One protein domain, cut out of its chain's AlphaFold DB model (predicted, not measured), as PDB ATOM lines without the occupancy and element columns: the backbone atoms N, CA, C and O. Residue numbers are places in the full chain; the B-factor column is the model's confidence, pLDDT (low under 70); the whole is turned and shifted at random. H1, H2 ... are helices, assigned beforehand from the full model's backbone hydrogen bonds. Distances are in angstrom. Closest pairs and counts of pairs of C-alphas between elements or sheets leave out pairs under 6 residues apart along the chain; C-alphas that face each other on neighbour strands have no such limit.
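What this domain is: This is residues 120 to 212 of the 221 residues of an uncharacterized protein of Ralstonia insidiosa (UniProt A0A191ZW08). A long helix, H5, packs with its first part, residues 179 to 194, on a small compact body of helices and sticks out beyond it with residues 195 to 212 as a straight free arm. In the body, H1 and H2 form a helical hairpin, the start of H5 joins them in a three-helix bundle, and the short H3 packs on H1; the very short H4 sits at the corner where the chain turns into H5. The printed part has 93 residues with five named helices in the order H1, H2, H3, H4, H5 and no named strand, and its class is all helix. It is loose, with a radius of gyration of the C-alphas of 15.9 A, and spans 57 by 25 by 23 A, the arm making the length.

How they stand to each other: H1, residues 120 to 134, and H2, residues 140 to 155, form a hairpin: they touch, closest at the C-alphas of Val 129 and Ile 150, 5.2 A apart, at a shallow tilt of 20 degrees, opposite ways. H3, residues 160 to 167, touches residues 126 to 130 of H1, with the C-alphas of Glu 126 and Val 163 closest at 5.8 A, at a steep tilt of 59 degrees, the same way. H2 and H3 are close but not clearly touching, with the C-alphas of Ile 154 and Leu 160 closest at 7.3 A. H5, residues 179 to 211, completes with H1 and H2 a bundle, three helices side by side. Its residues 179 to 194 touch H2, closest at the C-alphas of Lys 147 and Lys 183, 6.1 A, at a shallow tilt of 29 degrees, the same way. Its residues 180 to 184 touch residues 133 to 134 of H1, closest at the C-alphas of Ile 133 and Ala 180, 5.4 A, at a tilt of 38 degrees, only just steep, opposite ways. H3 and H5 only just touch, with 3 pairs of C-alphas within 8 A, the closest being Leu 160 and Ala 191 at 6.9 A. H4, residues 172 to 175, touches H5 only at the corner, closest at the C-alphas of Leu 172 and Gln 181, 6.1 A; it is apart from H2 and H3. Every O i to N i+4 pair is within hydrogen-bond range in H1, H3 and H5, and 11 of 12 are in H2; H4 is too short for such a pair, and its one O i to N i+3 pair is not within range.

Where its parts are: H1 begins at C-alpha 120, (24.884, 107.131, 26.162), and is 21.1 A long; H2 measures 23.3 A, H3 10.3 A and H4 6.3 A. H5 runs 48.5 A from C-alpha 179 at (18.720, 125.225, 47.082) to C-alpha 211 at (32.580, 78.989, 51.392).

The domain as a whole: The C-alphas of Asn 138 and Ser 212, the two farthest apart, are 56.9 A apart. The printed part has no cut, and its four links between helices are tight. The mean pLDDT of the printed part is 86.2; residues 139 to 140, 169 to 178 and 211 to 212 are under 70.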
ATOM      1  N   ALA A 120      25.670 106.033  26.724       95.12
ATOM      2  CA  ALA A 120      24.884 107.131  26.162       95.12
ATOM      3  C   ALA A 120      23.636 107.426  27.015       95.12
ATOM      4  O   ALA A 120      23.373 108.586  27.328       95.12
ATOM      5  N   ILE A 121      22.925 106.381  27.457       96.50
ATOM      6  CA  ILE A 121      21.777 106.486  28.375       96.50
ATOM      7  C   ILE A 121      22.198 107.135  29.697       96.50
ATOM      8  O   ILE A 121      21.593 108.111  30.136       96.50
ATOM      9  N   ASN A 122      23.271 106.641  30.317       97.00
ATOM     10  CA  ASN A 122      23.766 107.165  31.590       97.00
ATOM     11  C   ASN A 122      24.228 108.623  31.460       97.00
ATOM     12  O   ASN A 122      23.930 109.428  32.337       97.00
ATOM     13  N   SER A 123      24.892 108.977  30.356       95.31
ATOM     14  CA  SER A 123      25.303 110.354  30.058       95.31
ATOM     15  C   SER A 123      24.100 111.300  29.968       95.31
ATOM     16  O   SER A 123      24.126 112.392  30.532       95.31
ATOM     17  N   GLU A 124      23.002 110.876  29.341       94.69
ATOM     18  CA  GLU A 124      21.772 111.673  29.291       94.69
ATOM     19  C   GLU A 124      21.138 111.826  30.685       94.69
ATOM     20  O   GLU A 124      20.752 112.928  31.080       94.69
ATOM     21  N   ARG A 125      21.129 110.760  31.500       96.62
ATOM     22  CA  ARG A 125      20.703 110.849  32.911       96.62
ATOM     23  C   ARG A 125      21.579 111.827  33.709       96.62
ATOM     24  O   ARG A 125      21.056 112.593  34.516       96.62
ATOM     25  N   GLU A 126      22.890 111.857  33.467       96.94
ATOM     26  CA  GLU A 126      23.811 112.829  34.077       96.94
ATOM     27  C   GLU A 126      23.480 114.275  33.671       96.94
ATOM     28  O   GLU A 126      23.496 115.163  34.529       96.94
ATOM     29  N   GLN A 127      23.126 114.524  32.403       93.75
ATOM     30  CA  GLN A 127      22.672 115.848  31.949       93.75
ATOM     31  C   GLN A 127      21.380 116.279  32.648       93.75
ATOM     32  O   GLN A 127      21.245 117.441  33.041       93.75
ATOM     33  N   VAL A 128      20.445 115.349  32.853       93.81
ATOM     34  CA  VAL A 128      19.203 115.624  33.583       93.81
ATOM     35  C   VAL A 128      19.488 115.993  35.039       93.81
ATOM     36  O   VAL A 128      19.016 117.032  35.507       93.81
ATOM     37  N   VAL A 129      20.327 115.219  35.735       94.56
ATOM     38  CA  VAL A 129      20.761 115.543  37.107       94.56
ATOM     39  C   VAL A 129      21.417 116.928  37.153       94.56
ATOM     40  O   VAL A 129      21.042 117.766  37.976       94.56
ATOM     41  N   LEU A 130      22.348 117.210  36.234       92.25
ATOM     42  CA  LEU A 130      23.015 118.509  36.123       92.25
ATOM     43  C   LEU A 130      22.012 119.658  35.950       92.25
ATOM     44  O   LEU A 130      22.129 120.687  36.621       92.25
ATOM     45  N   ARG A 131      21.030 119.489  35.055       90.88
ATOM     46  CA  ARG A 131      19.984 120.481  34.791       90.88
ATOM     47  C   ARG A 131      19.174 120.764  36.051       90.88
ATOM     48  O   ARG A 131      19.019 121.930  36.403       90.88
ATOM     49  N   PHE A 132      18.705 119.731  36.749       91.06
ATOM     50  CA  PHE A 132      17.875 119.904  37.945       91.06
ATOM     51  C   PHE A 132      18.635 120.485  39.139       91.06
ATOM     52  O   PHE A 132      18.058 121.256  39.912       91.06
ATOM     53  N   ILE A 133      19.935 120.203  39.256       88.38
ATOM     54  CA  ILE A 133      20.808 120.880  40.224       88.38
ATOM     55  C   ILE A 133      20.893 122.379  39.906       88.38
ATOM     56  O   ILE A 133      20.723 123.205  40.803       88.38
ATOM     57  N   LYS A 134      21.112 122.738  38.632       84.94
ATOM     58  CA  LYS A 134      21.306 124.134  38.198       84.94
ATOM     59  C   LYS A 134      20.026 124.968  38.143       84.94
ATOM     60  O   LYS A 134      20.098 126.194  38.194       84.94
ATOM     61  N   GLU A 135      18.871 124.332  37.979       83.69
ATOM     62  CA  GLU A 135      17.611 125.040  37.777       83.69
ATOM     63  C   GLU A 135      17.221 125.864  39.012       83.69
ATOM     64  O   GLU A 135      17.370 125.415  40.149       83.69
ATOM     65  N   ARG A 136      16.729 127.089  38.788       73.88
ATOM     66  CA  ARG A 136      16.322 127.987  39.873       73.88
ATOM     67  C   ARG A 136      14.985 127.541  40.453       73.88
ATOM     68  O   ARG A 136      13.992 127.448  39.736       73.88
ATOM     69  N   ASP A 137      14.950 127.343  41.761       75.69
ATOM     70  CA  ASP A 137      13.720 127.083  42.503       75.69
ATOM     71  C   ASP A 137      13.027 128.412  42.841       75.69
ATOM     72  O   ASP A 137      13.666 129.338  43.349       75.69
ATOM     73  N   ASN A 138      11.730 128.520  42.537       72.56
ATOM     74  CA  ASN A 138      10.923 129.690  42.901       72.56
ATOM     75  C   ASN A 138       9.991 129.377  44.088       72.56
ATOM     76  O   ASN A 138       9.428 130.300  44.676       72.56
ATOM     77  N   HIS A 139       9.843 128.096  44.450       68.00
ATOM     78  CA  HIS A 139       9.045 127.626  45.578       68.00
ATOM     79  C   HIS A 139       9.722 126.423  46.286       68.00
ATOM     80  O   HIS A 139      10.288 125.567  45.606       68.00
ATOM     81  N   PRO A 140       9.643 126.282  47.627       68.12
ATOM     82  CA  PRO A 140      10.261 125.164  48.359       68.12
ATOM     83  C   PRO A 140       9.824 123.764  47.898       68.12
ATOM     84  O   PRO A 140      10.628 122.836  47.873       68.12
ATOM     85  N   ASN A 141       8.562 123.605  47.484       78.50
ATOM     86  CA  ASN A 141       8.069 122.336  46.926       78.50
ATOM     87  C   ASN A 141       8.808 121.924  45.641       78.50
ATOM     88  O   ASN A 141       8.899 120.729  45.360       78.50
ATOM     89  N   ASP A 142       9.373 122.881  44.897       78.62
ATOM     90  CA  ASP A 142      10.157 122.566  43.707       78.62
ATOM     91  C   ASP A 142      11.433 121.802  44.089       78.62
ATOM     92  O   ASP A 142      11.833 120.874  43.392       78.62
ATOM     93  N   VAL A 143      12.035 122.134  45.236       81.94
ATOM     94  CA  VAL A 143      13.268 121.501  45.726       81.94
ATOM     95  C   VAL A 143      13.028 120.025  46.023       81.94
ATOM     96  O   VAL A 143      13.808 119.174  45.601       81.94
ATOM     97  N   SER A 144      11.927 119.703  46.711       87.44
ATOM     98  CA  SER A 144      11.585 118.313  47.036       87.44
ATOM     99  C   SER A 144      11.329 117.481  45.781       87.44
ATOM    100  O   SER A 144      11.804 116.353  45.693       87.44
ATOM    101  N   TRP A 145      10.593 118.024  44.810       90.19
ATOM    102  CA  TRP A 145      10.334 117.314  43.559       90.19
ATOM    103  C   TRP A 145      11.624 117.101  42.756       90.19
ATOM    104  O   TRP A 145      11.892 115.987  42.309       90.19
ATOM    105  N   ARG A 146      12.479 118.127  42.650       89.75
ATOM    106  CA  ARG A 146      13.772 118.013  41.958       89.75
ATOM    107  C   ARG A 146      14.703 116.999  42.618       89.75
ATOM    108  O   ARG A 146      15.398 116.285  41.905       89.75
ATOM    109  N   LYS A 147      14.701 116.900  43.952       92.69
ATOM    110  CA  LYS A 147      15.435 115.851  44.677       92.69
ATOM    111  C   LYS A 147      14.980 114.456  44.256       92.69
ATOM    112  O   LYS A 147      15.831 113.650  43.904       92.69
ATOM    113  N   ASN A 148      13.673 114.204  44.187       94.06
ATOM    114  CA  ASN A 148      13.156 112.903  43.747       94.06
ATOM    115  C   ASN A 148      13.621 112.553  42.325       94.06
ATOM    116  O   ASN A 148      14.065 111.434  42.086       94.06
ATOM    117  N   VAL A 149      13.580 113.519  41.400       93.69
ATOM    118  CA  VAL A 149      14.065 113.318  40.024       93.69
ATOM    119  C   VAL A 149      15.572 113.030  40.011       93.69
ATOM    120  O   VAL A 149      16.029 112.092  39.363       93.69
ATOM    121  N   ILE A 150      16.364 113.795  40.765       95.00
ATOM    122  CA  ILE A 150      17.809 113.565  40.904       95.00
ATOM    123  C   ILE A 150      18.096 112.159  41.450       95.00
ATOM    124  O   ILE A 150      18.929 111.452  40.883       95.00
ATOM    125  N   GLU A 151      17.412 111.748  42.523       97.31
ATOM    126  CA  GLU A 151      17.561 110.413  43.107       97.31
ATOM    127  C   GLU A 151      17.246 109.331  42.075       97.31
ATOM    128  O   GLU A 151      18.060 108.429  41.878       97.31
ATOM    129  N   GLU A 152      16.120 109.449  41.371       96.69
ATOM    130  CA  GLU A 152      15.706 108.496  40.344       96.69
ATOM    131  C   GLU A 152      16.794 108.292  39.281       96.69
ATOM    132  O   GLU A 152      17.183 107.157  38.995       96.69
ATOM    133  N   HIS A 153      17.339 109.377  38.724       97.19
ATOM    134  CA  HIS A 153      18.354 109.280  37.675       97.19
ATOM    135  C   HIS A 153      19.700 108.754  38.188       97.19
ATOM    136  O   HIS A 153      20.372 108.020  37.459       97.19
ATOM    137  N   ILE A 154      20.084 109.060  39.431       96.69
ATOM    138  CA  ILE A 154      21.283 108.484  40.061       96.69
ATOM    139  C   ILE A 154      21.095 106.982  40.298       96.69
ATOM    140  O   ILE A 154      21.970 106.191  39.947       96.69
ATOM    141  N   VAL A 155      19.939 106.569  40.825       96.19
ATOM    142  CA  VAL A 155      19.597 105.153  41.035       96.19
ATOM    143  C   VAL A 155      19.595 104.381  39.715       96.19
ATOM    144  O   VAL A 155      20.083 103.250  39.673       96.19
ATOM    145  N   LYS A 156      19.107 104.995  38.632       94.94
ATOM    146  CA  LYS A 156      19.073 104.406  37.284       94.94
ATOM    147  C   LYS A 156      20.412 104.465  36.531       94.94
ATOM    148  O   LYS A 156      20.489 103.947  35.422       94.94
ATOM    149  N   GLY A 157      21.470 105.042  37.111       94.56
ATOM    150  CA  GLY A 157      22.838 104.900  36.592       94.56
ATOM    151  C   GLY A 157      23.587 106.186  36.248       94.56
ATOM    152  O   GLY A 157      24.698 106.092  35.726       94.56
ATOM    153  N   ALA A 158      23.047 107.376  36.539       96.75
ATOM    154  CA  ALA A 158      23.808 108.616  36.382       96.75
ATOM    155  C   ALA A 158      25.044 108.630  37.300       96.75
ATOM    156  O   ALA A 158      24.939 108.396  38.507       96.75
ATOM    157  N   ASN A 159      26.220 108.950  36.752       96.19
ATOM    158  CA  ASN A 159      27.447 109.052  37.535       96.19
ATOM    159  C   ASN A 159      27.662 110.478  38.060       96.19
ATOM    160  O   ASN A 159      28.019 111.397  37.317       96.19
ATOM    161  N   LEU A 160      27.528 110.653  39.376       94.88
ATOM    162  CA  LEU A 160      27.696 111.958  40.011       94.88
ATOM    163  C   LEU A 160      29.102 112.560  39.814       94.88
ATOM    164  O   LEU A 160      29.230 113.779  39.742       94.88
ATOM    165  N   GLU A 161      30.158 111.755  39.660       93.62
ATOM    166  CA  GLU A 161      31.506 112.279  39.385       93.62
ATOM    167  C   GLU A 161      31.604 112.931  38.003       93.62
ATOM    168  O   GLU A 161      32.321 113.919  37.825       93.62
ATOM    169  N   ASN A 162      30.864 112.426  37.016       95.00
ATOM    170  CA  ASN A 162      30.775 113.076  35.712       95.00
ATOM    171  C   ASN A 162      29.983 114.383  35.817       95.00
ATOM    172  O   ASN A 162      30.437 115.409  35.313       95.00
ATOM    173  N   VAL A 163      28.866 114.384  36.555       92.94
ATOM    174  CA  VAL A 163      28.086 115.603  36.836       92.94
ATOM    175  C   VAL A 163      28.955 116.671  37.514       92.94
ATOM    176  O   VAL A 163      28.946 117.827  37.094       92.94
ATOM    177  N   LYS A 164      29.778 116.293  38.503       90.56
ATOM    178  CA  LYS A 164      30.756 117.187  39.153       90.56
ATOM    179  C   LYS A 164      31.746 117.792  38.164       90.56
ATOM    180  O   LYS A 164      31.992 118.996  38.196       90.56
ATOM    181  N   LYS A 165      32.301 116.982  37.257       91.25
ATOM    182  CA  LYS A 165      33.209 117.476  36.208       91.25
ATOM    183  C   LYS A 165      32.511 118.465  35.272       91.25
ATOM    184  O   LYS A 165      33.124 119.461  34.902       91.25
ATOM    185  N   MET A 166      31.245 118.218  34.925       91.06
ATOM    186  CA  MET A 166      30.433 119.124  34.098       91.06
ATOM    187  C   MET A 166      30.057 120.422  34.821       91.06
ATOM    188  O   MET A 166      29.869 121.456  34.177       91.06
ATOM    189  N   LEU A 167      29.931 120.385  36.149       85.38
ATOM    190  CA  LEU A 167      29.838 121.594  36.962       85.38
ATOM    191  C   LEU A 167      31.155 122.374  36.895       85.38
ATOM    192  O   LEU A 167      31.113 123.580  36.697       85.38
ATOM    193  N   GLY A 168      32.314 121.713  36.953       79.25
ATOM    194  CA  GLY A 168      33.621 122.379  36.904       79.25
ATOM    195  C   GLY A 168      33.899 123.209  38.171       79.25
ATOM    196  O   GLY A 168      33.264 122.973  39.197       79.25
ATOM    197  N   PRO A 169      34.809 124.208  38.147       68.12
ATOM    198  CA  PRO A 169      35.085 125.093  39.294       68.12
ATOM    199  C   PRO A 169      33.947 126.098  39.567       68.12
ATOM    200  O   PRO A 169      34.160 127.156  40.158       68.12
ATOM    201  N   TYR A 170      32.750 125.809  39.064       62.78
ATOM    202  CA  TYR A 170      31.592 126.677  39.119       62.78
ATOM    203  C   TYR A 170      31.104 126.772  40.558       62.78
ATOM    204  O   TYR A 170      30.761 125.777  41.194       62.78
ATOM    205  N   ASP A 171      31.104 127.990  41.081       60.97
ATOM    206  CA  ASP A 171      30.715 128.258  42.452       60.97
ATOM    207  C   ASP A 171      29.187 128.212  42.562       60.97
ATOM    208  O   ASP A 171      28.495 129.187  42.250       60.97
ATOM    209  N   LEU A 172      28.669 127.056  42.990       63.91
ATOM    210  CA  LEU A 172      27.243 126.813  43.233       63.91
ATOM    211  C   LEU A 172      26.621 127.897  44.133       63.91
ATOM    212  O   LEU A 172      25.442 128.202  43.971       63.91
ATOM    213  N   SER A 173      27.416 128.530  45.010       55.34
ATOM    214  CA  SER A 173      26.965 129.580  45.930       55.34
ATOM    215  C   SER A 173      26.846 130.978  45.304       55.34
ATOM    216  O   SER A 173      26.146 131.831  45.848       55.34
ATOM    217  N   LYS A 174      27.505 131.244  44.164       55.56
ATOM    218  CA  LYS A 174      27.590 132.600  43.578       55.56
ATOM    219  C   LYS A 174      26.532 132.928  42.530       55.56
ATOM    220  O   LYS A 174      26.363 134.104  42.218       55.56
ATOM    221  N   GLN A 175      25.844 131.940  41.957       53.66
ATOM    222  CA  GLN A 175      24.843 132.189  40.903       53.66
ATOM    223  C   GLN A 175      23.530 131.429  41.074       53.66
ATOM    224  O   GLN A 175      22.564 131.735  40.375       53.66
ATOM    225  N   ILE A 176      23.457 130.470  41.994       54.50
ATOM    226  CA  ILE A 176      22.288 129.616  42.142       54.50
ATOM    227  C   ILE A 176      21.821 129.720  43.587       54.50
ATOM    228  O   ILE A 176      22.619 129.771  44.518       54.50
ATOM    229  N   SER A 177      20.509 129.856  43.748       60.44
ATOM    230  CA  SER A 177      19.819 129.884  45.035       60.44
ATOM    231  C   SER A 177      20.417 128.863  46.026       60.44
ATOM    232  O   SER A 177      20.829 127.797  45.563       60.44
ATOM    233  N   PRO A 178      20.440 129.107  47.356       66.56
ATOM    234  CA  PRO A 178      20.907 128.141  48.369       66.56
ATOM    235  C   PRO A 178      20.416 126.691  48.159       66.56
ATOM    236  O   PRO A 178      21.102 125.741  48.524       66.56
ATOM    237  N   TYR A 179      19.280 126.514  47.483       77.31
ATOM    238  CA  TYR A 179      18.720 125.225  47.082       77.31
ATOM    239  C   TYR A 179      19.568 124.400  46.099       77.31
ATOM    240  O   TYR A 179      19.424 123.182  46.051       77.31
ATOM    241  N   ALA A 180      20.455 124.997  45.301       81.38
ATOM    242  CA  ALA A 180      21.301 124.232  44.380       81.38
ATOM    243  C   ALA A 180      22.388 123.439  45.098       81.38
ATOM    244  O   ALA A 180      22.615 122.279  44.757       81.38
ATOM    245  N   GLN A 181      23.005 124.042  46.117       84.44
ATOM    246  CA  GLN A 181      23.924 123.323  46.991       84.44
ATOM    247  C   GLN A 181      23.177 122.210  47.731       84.44
ATOM    248  O   GLN A 181      23.628 121.074  47.726       84.44
ATOM    249  N   GLU A 182      21.979 122.495  48.249       87.88
ATOM    250  CA  GLU A 182      21.137 121.494  48.915       87.88
ATOM    251  C   GLU A 182      20.785 120.300  48.003       87.88
ATOM    252  O   GLU A 182      20.825 119.144  48.431       87.88
ATOM    253  N   LYS A 183      20.450 120.552  46.730       89.94
ATOM    254  CA  LYS A 183      20.190 119.501  45.730       89.94
ATOM    255  C   LYS A 183      21.446 118.688  45.419       89.94
ATOM    256  O   LYS A 183      21.354 117.472  45.268       89.94
ATOM    257  N   PHE A 184      22.603 119.341  45.326       90.06
ATOM    258  CA  PHE A 184      23.877 118.669  45.088       90.06
ATOM    259  C   PHE A 184      24.309 117.804  46.283       90.06
ATOM    260  O   PHE A 184      24.710 116.659  46.093       90.06
ATOM    261  N   ASP A 185      24.176 118.311  47.508       91.00
ATOM    262  CA  ASP A 185      24.497 117.564  48.728       91.00
ATOM    263  C   ASP A 185      23.608 116.319  48.852       91.00
ATOM    264  O   ASP A 185      24.087 115.226  49.154       91.00
ATOM    265  N   TYR A 186      22.322 116.456  48.524       94.00
ATOM    266  CA  TYR A 186      21.409 115.321  48.458       94.00
ATOM    267  C   TYR A 186      21.798 114.311  47.364       94.00
ATOM    268  O   TYR A 186      21.810 113.106  47.612       94.00
ATOM    269  N   ALA A 187      22.184 114.780  46.172       94.19
ATOM    270  CA  ALA A 187      22.706 113.917  45.109       94.19
ATOM    271  C   ALA A 187      23.923 113.100  45.587       94.19
ATOM    272  O   ALA A 187      24.019 111.902  45.311       94.19
ATOM    273  N   GLN A 188      24.826 113.740  46.339       95.38
ATOM    274  CA  GLN A 188      25.994 113.096  46.937       95.38
ATOM    275  C   GLN A 188      25.602 112.016  47.942       95.38
ATOM    276  O   GLN A 188      26.106 110.896  47.858       95.38
ATOM    277  N   GLU A 189      24.660 112.315  48.837       97.12
ATOM    278  CA  GLU A 189      24.153 111.351  49.814       97.12
ATOM    279  C   GLU A 189      23.585 110.092  49.134       97.12
ATOM    280  O   GLU A 189      23.886 108.965  49.542       97.12
ATOM    281  N   VAL A 190      22.786 110.264  48.075       96.94
ATOM    282  CA  VAL A 190      22.221 109.146  47.299       96.94
ATOM    283  C   VAL A 190      23.333 108.318  46.647       96.94
ATOM    284  O   VAL A 190      23.343 107.089  46.768       96.94
ATOM    285  N   ALA A 191      24.298 108.973  45.994       96.00
ATOM    286  CA  ALA A 191      25.417 108.292  45.348       96.00
ATOM    287  C   ALA A 191      26.258 107.481  46.353       96.00
ATOM    288  O   ALA A 191      26.611 106.328  46.086       96.00
ATOM    289  N   ASP A 192      26.523 108.036  47.537       96.69
ATOM    290  CA  ASP A 192      27.287 107.366  48.593       96.69
ATOM    291  C   ASP A 192      26.556 106.131  49.135       96.69
ATOM    292  O   ASP A 192      27.170 105.072  49.314       96.69
ATOM    293  N   LYS A 193      25.231 106.215  49.316       96.31
ATOM    294  CA  LYS A 193      24.397 105.065  49.709       96.31
ATOM    295  C   LYS A 193      24.467 103.934  48.683       96.31
ATOM    296  O   LYS A 193      24.623 102.770  49.065       96.31
ATOM    297  N   ILE A 194      24.382 104.251  47.391       94.19
ATOM    298  CA  ILE A 194      24.480 103.257  46.308       94.19
ATOM    299  C   ILE A 194      25.869 102.616  46.290       94.19
ATOM    300  O   ILE A 194      25.985 101.389  46.230       94.19
ATOM    301  N   ASN A 195      26.926 103.421  46.399       92.75
ATOM    302  CA  ASN A 195      28.303 102.932  46.430       92.75
ATOM    303  C   ASN A 195      28.546 101.989  47.613       92.75
ATOM    304  O   ASN A 195      29.129 100.914  47.439       92.75
ATOM    305  N   LEU A 196      28.043 102.344  48.799       94.62
ATOM    306  CA  LEU A 196      28.116 101.495  49.984       94.62
ATOM    307  C   LEU A 196      27.353 100.178  49.784       94.62
ATOM    308  O   LEU A 196      27.905  99.109  50.044       94.62
ATOM    309  N   LYS A 197      26.119 100.232  49.267       94.06
ATOM    310  CA  LYS A 197      25.312  99.036  48.975       94.06
ATOM    311  C   LYS A 197      26.025  98.102  47.994       94.06
ATOM    312  O   LYS A 197      26.105  96.898  48.235       94.06
ATOM    313  N   ASN A 198      26.595  98.653  46.924       91.44
ATOM    314  CA  ASN A 198      27.342  97.890  45.923       91.44
ATOM    315  C   ASN A 198      28.616  97.264  46.500       91.44
ATOM    316  O   ASN A 198      28.954  96.129  46.160       91.44
ATOM    317  N   LYS A 199      29.318  97.980  47.387       94.19
ATOM    318  CA  LYS A 199      30.486  97.456  48.104       94.19
ATOM    319  C   LYS A 199      30.104  96.264  48.987       94.19
ATOM    320  O   LYS A 199      30.691  95.196  48.835       94.19
ATOM    321  N   LEU A 200      29.079  96.420  49.828       93.81
ATOM    322  CA  LEU A 200      28.591  95.361  50.721       93.81
ATOM    323  C   LEU A 200      28.119  94.123  49.945       93.81
ATOM    324  O   LEU A 200      28.404  92.989  50.333       93.81
ATOM    325  N   PHE A 201      27.434  94.327  48.816       92.88
ATOM    326  CA  PHE A 201      27.007  93.231  47.949       92.88
ATOM    327  C   PHE A 201      28.201  92.443  47.390       92.88
ATOM    328  O   PHE A 201      28.227  91.216  47.478       92.88
ATOM    329  N   LYS A 202      29.229  93.133  46.874       90.94
ATOM    330  CA  LYS A 202      30.450  92.491  46.357       90.94
ATOM    331  C   LYS A 202      31.188  91.695  47.435       90.94
ATOM    332  O   LYS A 202      31.591  90.562  47.178       90.94
ATOM    333  N   GLU A 203      31.327  92.258  48.634       92.88
ATOM    334  CA  GLU A 203      31.949  91.581  49.781       92.88
ATOM    335  C   GLU A 203      31.175  90.311  50.171       92.88
ATOM    336  O   GLU A 203      31.777  89.260  50.393       92.88
ATOM    337  N   THR A 204      29.840  90.372  50.160       92.12
ATOM    338  CA  THR A 204      28.971  89.221  50.456       92.12
ATOM    339  C   THR A 204      29.153  88.097  49.432       92.12
ATOM    340  O   THR A 204      29.360  86.941  49.805       92.12
ATOM    341  N   ILE A 205      29.143  88.420  48.134       90.81
ATOM    342  CA  ILE A 205      29.371  87.434  47.065       90.81
ATOM    343  C   ILE A 205      30.763  86.801  47.187       90.81
ATOM    344  O   ILE A 205      30.909  85.587  47.032       90.81
ATOM    345  N   GLN A 206      31.786  87.594  47.517       88.88
ATOM    346  CA  GLN A 206      33.145  87.091  47.712       88.88
ATOM    347  C   GLN A 206      33.234  86.109  48.890       88.88
ATOM    348  O   GLN A 206      33.897  85.078  48.770       88.88
ATOM    349  N   GLN A 207      32.562  86.397  50.005       85.50
ATOM    350  CA  GLN A 207      32.515  85.503  51.165       85.50
ATOM    351  C   GLN A 207      31.786  84.190  50.843       85.50
ATOM    352  O   GLN A 207      32.302  83.111  51.139       85.50
ATOM    353  N   LEU A 208      30.639  84.255  50.160       83.94
ATOM    354  CA  LEU A 208      29.888  83.065  49.738       83.94
ATOM    355  C   LEU A 208      30.686  82.190  48.756       83.94
ATOM    356  O   LEU A 208      30.711  80.969  48.901       83.94
ATOM    357  N   GLY A 209      31.406  82.799  47.809       79.00
ATOM    358  CA  GLY A 209      32.270  82.077  46.867       79.00
ATOM    359  C   GLY A 209      33.514  81.438  47.504       79.00
ATOM    360  O   GLY A 209      34.084  80.496  46.952       79.00
ATOM    361  N   GLN A 210      33.954  81.917  48.672       71.38
ATOM    362  CA  GLN A 210      35.016  81.269  49.451       71.38
ATOM    363  C   GLN A 210      34.496  80.056  50.235       71.38
ATOM    364  O   GLN A 210      35.224  79.073  50.377       71.38
ATOM    365  N   LEU A 211      33.238  80.093  50.685       60.38
ATOM    366  CA  LEU A 211      32.580  78.989  51.392       60.38
ATOM    367  C   LEU A 211      32.200  77.817  50.470       60.38
ATOM    368  O   LEU A 211      32.069  76.693  50.944       60.38
ATOM    369  N   SER A 212      32.060  78.048  49.160       58.88
ATOM    370  CA  SER A 212      31.696  77.016  48.179       58.88
ATOM    371  C   SER A 212      32.880  76.225  47.601       58.88
ATOM    372  O   SER A 212      32.673  75.353  46.757       58.88
TER     373      SER A 212